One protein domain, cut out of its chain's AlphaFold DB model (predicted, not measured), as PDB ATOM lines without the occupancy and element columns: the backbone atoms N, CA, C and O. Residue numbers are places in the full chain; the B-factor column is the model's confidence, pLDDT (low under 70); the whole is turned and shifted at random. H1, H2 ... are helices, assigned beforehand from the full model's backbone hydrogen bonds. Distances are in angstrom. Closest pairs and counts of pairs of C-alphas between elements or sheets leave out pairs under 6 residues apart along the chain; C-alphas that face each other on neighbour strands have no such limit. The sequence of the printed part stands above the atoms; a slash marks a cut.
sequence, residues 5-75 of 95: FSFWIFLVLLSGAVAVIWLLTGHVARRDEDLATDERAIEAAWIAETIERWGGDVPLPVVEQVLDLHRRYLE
ATOM      1  N   PHE A   5     121.989 110.099  83.914       89.38
ATOM      2  CA  PHE A   5     122.424 109.537  82.639       89.38
ATOM      3  C   PHE A   5     122.040 108.056  82.505       89.38
ATOM      4  O   PHE A   5     121.521 107.640  81.470       89.38
ATOM      5  N   SER A   6     122.170 107.281  83.582       92.62
ATOM      6  CA  SER A   6     121.697 105.889  83.642       92.62
ATOM      7  C   SER A   6     120.181 105.770  83.420       92.62
ATOM      8  O   SER A   6     119.722 104.888  82.694       92.62
ATOM      9  N   PHE A   7     119.393 106.686  83.995       94.19
ATOM     10  CA  PHE A   7     117.945 106.743  83.762       94.19
ATOM     11  C   PHE A   7     117.608 107.109  82.310       94.19
ATOM     12  O   PHE A   7     116.712 106.517  81.708       94.19
ATOM     13  N   TRP A   8     118.359 108.040  81.720       95.75
ATOM     14  CA  TRP A   8     118.190 108.418  80.321       95.75
ATOM     15  C   TRP A   8     118.477 107.251  79.362       95.75
ATOM     16  O   TRP A   8     117.661 106.977  78.482       95.75
ATOM     17  N   ILE A   9     119.567 106.502  79.571       96.50
ATOM     18  CA  ILE A   9     119.878 105.296  78.781       96.50
ATOM     19  C   ILE A   9     118.749 104.271  78.879       96.50
ATOM     20  O   ILE A   9     118.347 103.701  77.866       96.50
ATOM     21  N   PHE A  10     118.219 104.043  80.083       96.12
ATOM     22  CA  PHE A  10     117.114 103.110  80.278       96.12
ATOM     23  C   PHE A  10     115.895 103.488  79.429       96.12
ATOM     24  O   PHE A  10     115.330 102.623  78.763       96.12
ATOM     25  N   LEU A  11     115.521 104.771  79.394       96.94
ATOM     26  CA  LEU A  11     114.400 105.233  78.573       96.94
ATOM     27  C   LEU A  11     114.647 105.036  77.075       96.94
ATOM     28  O   LEU A  11     113.723 104.649  76.363       96.94
ATOM     29  N   VAL A  12     115.875 105.267  76.600       97.62
ATOM     30  CA  VAL A  12     116.248 105.041  75.193       97.62
ATOM     31  C   VAL A  12     116.172 103.559  74.833       97.62
ATOM     32  O   VAL A  12     115.631 103.199  73.789       97.62
ATOM     33  N   LEU A  13     116.677 102.681  75.699       97.75
ATOM     34  CA  LEU A  13     116.599 101.237  75.477       97.75
ATOM     35  C   LEU A  13     115.155 100.739  75.524       97.75
ATOM     36  O   LEU A  13     114.760  99.936  74.682       97.75
ATOM     37  N   LEU A  14     114.360 101.235  76.473       97.88
ATOM     38  CA  LEU A  14     112.956 100.871  76.602       97.88
ATOM     39  C   LEU A  14     112.152 101.316  75.378       97.88
ATOM     40  O   LEU A  14     111.403 100.517  74.824       97.88
ATOM     41  N   SER A  15     112.323 102.559  74.923       97.38
ATOM     42  CA  SER A  15     111.623 103.053  73.736       97.38
ATOM     43  C   SER A  15     112.058 102.315  72.471       97.38
ATOM     44  O   SER A  15     111.208 101.959  71.657       97.38
ATOM     45  N   GLY A  16     113.351 101.999  72.340       98.06
ATOM     46  CA  GLY A  16     113.871 101.157  71.264       98.06
ATOM     47  C   GLY A  16     113.254  99.758  71.270       98.06
ATOM     48  O   GLY A  16     112.787  99.289  70.234       98.06
ATOM     49  N   ALA A  17     113.175  99.115  72.436       96.94
ATOM     50  CA  ALA A  17     112.538  97.809  72.582       96.94
ATOM     51  C   ALA A  17     111.048  97.856  72.212       96.94
ATOM     52  O   ALA A  17     110.577  97.008  71.458       96.94
ATOM     53  N   VAL A  18     110.318  98.873  72.678       97.75
ATOM     54  CA  VAL A  18     108.902  99.076  72.331       97.75
ATOM     55  C   VAL A  18     108.726  99.288  70.828       97.75
ATOM     56  O   VAL A  18     107.836  98.682  70.237       97.75
ATOM     57  N   ALA A  19     109.580 100.089  70.186       95.88
ATOM     58  CA  ALA A  19     109.518 100.329  68.745       95.88
ATOM     59  C   ALA A  19     109.782  99.051  67.933       95.88
ATOM     60  O   ALA A  19     109.084  98.788  66.955       95.88
ATOM     61  N   VAL A  20     110.753  98.236  68.356       96.62
ATOM     62  CA  VAL A  20     111.057  96.947  67.721       96.62
ATOM     63  C   VAL A  20     109.885  95.979  67.869       96.62
ATOM     64  O   VAL A  20     109.461  95.398  66.873       96.62
ATOM     65  N   ILE A  21     109.322  95.848  69.075       96.06
ATOM     66  CA  ILE A  21     108.143  95.005  69.321       96.06
ATOM     67  C   ILE A  21     106.968  95.474  68.462       96.06
ATOM     68  O   ILE A  21     106.362  94.664  67.772       96.06
ATOM     69  N   TRP A  22     106.684  96.776  68.447       93.06
ATOM     70  CA  TRP A  22     105.614  97.350  67.635       93.06
ATOM     71  C   TRP A  22     105.796  97.045  66.143       93.06
ATOM     72  O   TRP A  22     104.847  96.639  65.479       93.06
ATOM     73  N   LEU A  23     107.021  97.173  65.627       91.25
ATOM     74  CA  LEU A  23     107.335  96.891  64.228       91.25
ATOM     75  C   LEU A  23     107.185  95.400  63.905       91.25
ATOM     76  O   LEU A  23     106.595  95.065  62.883       91.25
ATOM     77  N   LEU A  24     107.654  94.507  64.782       89.69
ATOM     78  CA  LEU A  24     107.483  93.058  64.639       89.69
ATOM     79  C   LEU A  24     106.004  92.665  64.648       89.69
ATOM     80  O   LEU A  24     105.553  91.986  63.731       89.69
ATOM     81  N   THR A  25     105.237  93.114  65.643       83.12
ATOM     82  CA  THR A  25     103.812  92.782  65.761       83.12
ATOM     83  C   THR A  25     103.002  93.362  64.604       83.12
ATOM     84  O   THR A  25     102.183  92.654  64.030       83.12
ATOM     85  N   GLY A  26     103.256  94.613  64.210       79.12
ATOM     86  CA  GLY A  26     102.591  95.229  63.062       79.12
ATOM     87  C   GLY A  26     102.955  94.565  61.733       79.12
ATOM     88  O   GLY A  26     102.095  94.399  60.874       79.12
ATOM     89  N   HIS A  27     104.213  94.146  61.558       74.50
ATOM     90  CA  HIS A  27     104.643  93.422  60.363       74.50
ATOM     91  C   HIS A  27     104.016  92.029  60.276       74.50
ATOM     92  O   HIS A  27     103.593  91.638  59.193       74.50
ATOM     93  N   VAL A  28     103.928  91.304  61.396       63.84
ATOM     94  CA  VAL A  28     103.252  90.000  61.460       63.84
ATOM     95  C   VAL A  28     101.766  90.159  61.160       63.84
ATOM     96  O   VAL A  28     101.287  89.515  60.240       63.84
ATOM     97  N   ALA A  29     101.071  91.087  61.825       63.75
ATOM     98  CA  ALA A  29      99.650  91.333  61.574       63.75
ATOM     99  C   ALA A  29      99.373  91.690  60.105       63.75
ATOM    100  O   ALA A  29      98.488  91.115  59.486       63.75
ATOM    101  N   ARG A  30     100.189  92.572  59.510       62.19
ATOM    102  CA  ARG A  30     100.066  92.925  58.090       62.19
ATOM    103  C   ARG A  30     100.324  91.732  57.170       62.19
ATOM    104  O   ARG A  30      99.630  91.561  56.178       62.19
ATOM    105  N   ARG A  31     101.336  90.920  57.478       52.28
ATOM    106  CA  ARG A  31     101.665  89.734  56.683       52.28
ATOM    107  C   ARG A  31     100.567  88.678  56.782       52.28
ATOM    108  O   ARG A  31     100.280  88.046  55.776       52.28
ATOM    109  N   ASP A  32      99.966  88.505  57.953       54.62
ATOM    110  CA  ASP A  32      98.847  87.589  58.165       54.62
ATOM    111  C   ASP A  32      97.595  88.069  57.412       54.62
ATOM    112  O   ASP A  32      96.913  87.256  56.799       54.62
ATOM    113  N   GLU A  33      97.329  89.380  57.376       65.19
ATOM    114  CA  GLU A  33      96.258  89.973  56.556       65.19
ATOM    115  C   GLU A  33      96.488  89.769  55.046       65.19
ATOM    116  O   GLU A  33      95.570  89.373  54.320       65.19
ATOM    117  N   ASP A  34      97.717  90.001  54.572       61.69
ATOM    118  CA  ASP A  34      98.093  89.802  53.168       61.69
ATOM    119  C   ASP A  34      98.004  88.307  52.782       61.69
ATOM    120  O   ASP A  34      97.386  87.958  51.775       61.69
ATOM    121  N   LEU A  35      98.542  87.405  53.616       61.44
ATOM    122  CA  LEU A  35      98.468  85.951  53.415       61.44
ATOM    123  C   LEU A  35      97.026  85.439  53.450       61.44
ATOM    124  O   LEU A  35      96.649  84.649  52.591       61.44
ATOM    125  N   ALA A  36      96.201  85.925  54.379       75.31
ATOM    126  CA  ALA A  36      94.789  85.564  54.446       75.31
ATOM    127  C   ALA A  36      94.024  85.978  53.180       75.31
ATOM    128  O   ALA A  36      93.050  85.322  52.815       75.31
ATOM    129  N   THR A  37      94.452  87.043  52.495       76.06
ATOM    130  CA  THR A  37      93.838  87.480  51.233       76.06
ATOM    131  C   THR A  37      94.192  86.533  50.082       76.06
ATOM    132  O   THR A  37      93.295  86.092  49.361       76.06
ATOM    133  N   ASP A  38      95.469  86.164  49.944       78.25
ATOM    134  CA  ASP A  38      95.930  85.232  48.905       78.25
ATOM    135  C   ASP A  38      95.392  83.807  49.130       78.25
ATOM    136  O   ASP A  38      94.898  83.163  48.199       78.25
ATOM    137  N   GLU A  39      95.425  83.315  50.372       84.19
ATOM    138  CA  GLU A  39      94.871  82.007  50.741       84.19
ATOM    139  C   GLU A  39      93.358  81.950  50.505       84.19
ATOM    140  O   GLU A  39      92.851  80.952  49.989       84.19
ATOM    141  N   ARG A  40      92.635  83.043  50.783       84.81
ATOM    142  CA  ARG A  40      91.191  83.135  50.530       84.81
ATOM    143  C   ARG A  40      90.855  83.056  49.043       84.81
ATOM    144  O   ARG A  40      89.856  82.428  48.697       84.81
ATOM    145  N   ALA A  41      91.654  83.655  48.162       87.06
ATOM    146  CA  ALA A  41      91.436  83.545  46.718       87.06
ATOM    147  C   ALA A  41      91.603  82.091  46.234       87.06
ATOM    148  O   ALA A  41      90.814  81.601  45.422       87.06
ATOM    149  N   ILE A  42      92.592  81.375  46.779       91.25
ATOM    150  CA  ILE A  42      92.815  79.950  46.497       91.25
ATOM    151  C   ILE A  42      91.649  79.103  47.024       91.25
ATOM    152  O   ILE A  42      91.141  78.238  46.310       91.25
ATOM    153  N   GLU A  43      91.193  79.362  48.250       92.38
ATOM    154  CA  GLU A  43      90.061  78.660  48.856       92.38
ATOM    155  C   GLU A  43      88.763  78.897  48.075       92.38
ATOM    156  O   GLU A  43      88.030  77.949  47.783       92.38
ATOM    157  N   ALA A  44      88.510  80.137  47.653       93.44
ATOM    158  CA  ALA A  44      87.357  80.474  46.828       93.44
ATOM    159  C   ALA A  44      87.366  79.708  45.498       93.44
ATOM    160  O   ALA A  44      86.330  79.182  45.084       93.44
ATOM    161  N   ALA A  45      88.533  79.593  44.856       93.69
ATOM    162  CA  ALA A  45      88.685  78.845  43.611       93.69
ATOM    163  C   ALA A  45      88.446  77.346  43.820       93.69
ATOM    164  O   ALA A  45      87.710  76.726  43.053       93.69
ATOM    165  N   TRP A  46      89.000  76.776  44.892       95.50
ATOM    166  CA  TRP A  46      88.787  75.374  45.253       95.50
ATOM    167  C   TRP A  46      87.309  75.052  45.533       95.50
ATOM    168  O   TRP A  46      86.805  74.005  45.111       95.50
ATOM    169  N   ILE A  47      86.584  75.952  46.207       93.81
ATOM    170  CA  ILE A  47      85.146  75.799  46.467       93.81
ATOM    171  C   ILE A  47      84.342  75.921  45.170       93.81
ATOM    172  O   ILE A  47      83.474  75.082  44.935       93.81
ATOM    173  N   ALA A  48      84.626  76.918  44.325       93.69
ATOM    174  CA  ALA A  48      83.946  77.091  43.040       93.69
ATOM    175  C   ALA A  48      84.112  75.846  42.152       93.69
ATOM    176  O   ALA A  48      83.118  75.272  41.711       93.69
ATOM    177  N   GLU A  49      85.343  75.342  42.008       95.00
ATOM    178  CA  GLU A  49      85.636  74.105  41.268       95.00
ATOM    179  C   GLU A  49      84.914  72.891  41.877       95.00
ATOM    180  O   GLU A  49      84.420  72.001  41.181       95.00
ATOM    181  N   THR A  50      84.823  72.841  43.208       96.19
ATOM    182  CA  THR A  50      84.092  71.773  43.888       96.19
ATOM    183  C   THR A  50      82.599  71.844  43.580       96.19
ATOM    184  O   THR A  50      82.018  70.806  43.279       96.19
ATOM    185  N   ILE A  51      81.982  73.028  43.597       93.81
ATOM    186  CA  ILE A  51      80.566  73.226  43.246       93.81
ATOM    187  C   ILE A  51      80.307  72.838  41.784       93.81
ATOM    188  O   ILE A  51      79.342  72.118  41.511       93.81
ATOM    189  N   GLU A  52      81.195  73.233  40.868       95.06
ATOM    190  CA  GLU A  52      81.142  72.844  39.453       95.06
ATOM    191  C   GLU A  52      81.134  71.324  39.275       95.06
ATOM    192  O   GLU A  52      80.329  70.779  38.514       95.06
ATOM    193  N   ARG A  53      81.954  70.605  40.049       95.25
ATOM    194  CA  ARG A  53      82.004  69.135  40.027       95.25
ATOM    195  C   ARG A  53      80.674  68.473  40.407       95.25
ATOM    196  O   ARG A  53      80.417  67.348  39.983       95.25
ATOM    197  N   TRP A  54      79.831  69.155  41.182       95.31
ATOM    198  CA  TRP A  54      78.491  68.693  41.567       95.31
ATOM    199  C   TRP A  54      77.372  69.264  40.679       95.31
ATOM    200  O   TRP A  54      76.194  69.060  40.973       95.31
ATOM    201  N   GLY A  55      77.723  69.935  39.577       93.81
ATOM    202  CA  GLY A  55      76.781  70.476  38.595       93.81
ATOM    203  C   GLY A  55      76.225  71.861  38.932       93.81
ATOM    204  O   GLY A  55      75.263  72.289  38.296       93.81
ATOM    205  N   GLY A  56      76.790  72.552  39.925       93.06
ATOM    206  CA  GLY A  56      76.502  73.965  40.163       93.06
ATOM    207  C   GLY A  56      77.360  74.874  39.281       93.06
ATOM    208  O   GLY A  56      78.384  74.456  38.761       93.06
ATOM    209  N   ASP A  57      76.956  76.130  39.135       93.38
ATOM    210  CA  ASP A  57      77.784  77.188  38.550       93.38
ATOM    211  C   ASP A  57      77.693  78.390  39.486       93.38
ATOM    212  O   ASP A  57      76.606  78.921  39.739       93.38
ATOM    213  N   VAL A  58      78.822  78.748  40.091       92.94
ATOM    214  CA  VAL A  58      78.913  79.840  41.054       92.94
ATOM    215  C   VAL A  58      80.118  80.702  40.687       92.94
ATOM    216  O   VAL A  58      81.248  80.215  40.687       92.94
ATOM    217  N   PRO A  59      79.910  82.004  40.422       92.31
ATOM    218  CA  PRO A  59      81.011  82.914  40.159       92.31
ATOM    219  C   PRO A  59      81.951  83.025  41.363       92.31
ATOM    220  O   PRO A  59      81.500  83.190  42.499       92.31
ATOM    221  N   LEU A  60      83.258  83.053  41.099       89.88
ATOM    222  CA  LEU A  60      84.301  83.226  42.115       89.88
ATOM    223  C   LEU A  60      84.038  84.395  43.097       89.88
ATOM    224  O   LEU A  60      84.126  84.170  44.307       89.88
ATOM    225  N   PRO A  61      83.590  85.593  42.649       88.75
ATOM    226  CA  PRO A  61      83.315  86.711  43.561       88.75
ATOM    227  C   PRO A  61      82.168  86.451  44.548       88.75
ATOM    228  O   PRO A  61      82.038  87.145  45.557       88.75
ATOM    229  N   VAL A  62      81.283  85.493  44.256       93.75
ATOM    230  CA  VAL A  62      80.207  85.094  45.176       93.75
ATOM    231  C   VAL A  62      80.778  84.236  46.298       93.75
ATOM    232  O   VAL A  62      80.444  84.456  47.460       93.75
ATOM    233  N   VAL A  63      81.678  83.303  45.980       94.50
ATOM    234  CA  VAL A  63      82.347  82.466  46.985       94.50
ATOM    235  C   VAL A  63      83.186  83.317  47.934       94.50
ATOM    236  O   VAL A  63      83.089  83.155  49.149       94.50
ATOM    237  N   GLU A  64      83.939  84.281  47.402       91.75
ATOM    238  CA  GLU A  64      84.717  85.228  48.211       91.75
ATOM    239  C   GLU A  64      83.835  86.002  49.204       91.75
ATOM    240  O   GLU A  64      84.186  86.136  50.377       91.75
ATOM    241  N   GLN A  65      82.655  86.459  48.768       89.88
ATOM    242  CA  GLN A  65      81.689  87.133  49.643       89.88
ATOM    243  C   GLN A  65      81.129  86.212  50.731       89.88
ATOM    244  O   GLN A  65      80.918  86.660  51.860       89.88
ATOM    245  N   VAL A  66      80.897  84.933  50.424       92.62
ATOM    246  CA  VAL A  66      80.452  83.940  51.413       92.62
ATOM    247  C   VAL A  66      81.539  83.691  52.457       92.62
ATOM    248  O   VAL A  66      81.241  83.694  53.650       92.62
ATOM    249  N   LEU A  67      82.797  83.540  52.038       90.94
ATOM    250  CA  LEU A  67      83.931  83.394  52.957       90.94
ATOM    251  C   LEU A  67      84.123  84.649  53.820       90.94
ATOM    252  O   LEU A  67      84.416  84.548  55.013       90.94
ATOM    253  N   ASP A  68      83.900  85.839  53.256       87.50
ATOM    254  CA  ASP A  68      83.901  87.079  54.031       87.50
ATOM    255  C   ASP A  68      82.797  87.120  55.088       87.50
ATOM    256  O   ASP A  68      83.054  87.425  56.256       87.50
ATOM    257  N   LEU A  69      81.580  86.752  54.696       88.44
ATOM    258  CA  LEU A  69      80.454  86.650  55.613       88.44
ATOM    259  C   LEU A  69      80.721  85.623  56.721       88.44
ATOM    260  O   LEU A  69      80.415  85.891  57.882       88.44
ATOM    261  N   HIS A  70      81.326  84.483  56.385       86.81
ATOM    262  CA  HIS A  70      81.681  83.446  57.350       86.81
ATOM    263  C   HIS A  70      82.716  83.938  58.369       86.81
ATOM    264  O   HIS A  70      82.556  83.710  59.566       86.81
ATOM    265  N   ARG A  71      83.728  84.695  57.933       84.56
ATOM    266  CA  ARG A  71      84.690  85.323  58.852       84.56
ATOM    267  C   ARG A  71      84.001  86.286  59.815       84.56
ATOM    268  O   ARG A  71      84.199  86.189  61.022       84.56
ATOM    269  N   ARG A  72      83.131  87.161  59.300       83.12
ATOM    270  CA  ARG A  72      82.353  88.093  60.135       83.12
ATOM    271  C   ARG A  72      81.443  87.369  61.128       83.12
ATOM    272  O   ARG A  72      81.262  87.853  62.240       83.12
ATOM    273  N   TYR A  73      80.902  86.214  60.745       78.31
ATOM    274  CA  TYR A  73      80.140  85.347  61.646       78.31
ATOM    275  C   TYR A  73      80.998  84.806  62.801       78.31
ATOM    276  O   TYR A  73      80.514  84.748  63.926       78.31
ATOM    277  N   LEU A  74      82.255  84.429  62.548       81.19
ATOM    278  CA  LEU A  74      83.164  83.920  63.585       81.19
ATOM    279  C   LEU A  74      83.709  85.023  64.506       81.19
ATOM    280  O   LEU A  74      83.969  84.767  65.679       81.19
ATOM    281  N   GLU A  75      83.898  86.235  63.981       82.44
ATOM    282  CA  GLU A  75      84.414  87.388  64.734       82.44
ATOM    283  C   GLU A  75      83.333  88.090  65.580       82.44
ATOM    284  O   GLU A  75      83.653  88.760  66.563       82.44
TER     285      GLU A  75
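What this domain is: This is residues 5 to 75 of the 95 residues of an uncharacterized protein of Chloroflexi bacterium CSP1-4 (UniProt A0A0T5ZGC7). One long helix, H1, makes the length of the model, and a much shorter helix, H2, folds back beside its last part and splays away from it as a slanting arm. Residues 5 to 36 of H1 stick out free, as do residues 69 to 75 of H2. The printed part has 71 residues with two named helices, H1 then H2, and no named strand; the class is all helix. It is extended, with a radius of gyration of the C-alphas of 21.5 A, and spans 74 by 20 by 13 A.

How they stand to each other: H1, residues 5 to 53, touches H2, residues 60 to 75, with residues 40 to 48 alone, and H2 touches H1 with residues 60 to 67 alone. The closest C-alphas of the two are those of Ala 44 and Val 63, 5.4 A apart. They run opposite ways at a steep tilt of 48 degrees. In H1 and H2 every O i to N i+4 pair is within hydrogen-bond range.

Where its parts are: H1 begins at C-alpha 5 (122.424, 109.537, 82.639) and measures 71.3 A to C-alpha 53 (82.004, 69.135, 40.027). H2 measures 23.0 A and ends at C-alpha 75 (84.414, 87.388, 64.734).

The domain as a whole: The two C-alphas farthest apart, those of Phe 5 and Gly 55, are 74.5 A apart. The printed part has no cut, and the link from H1 to H2 is short. Mean pLDDT of the printed part is 87.5; residues 28 to 35 are under 70.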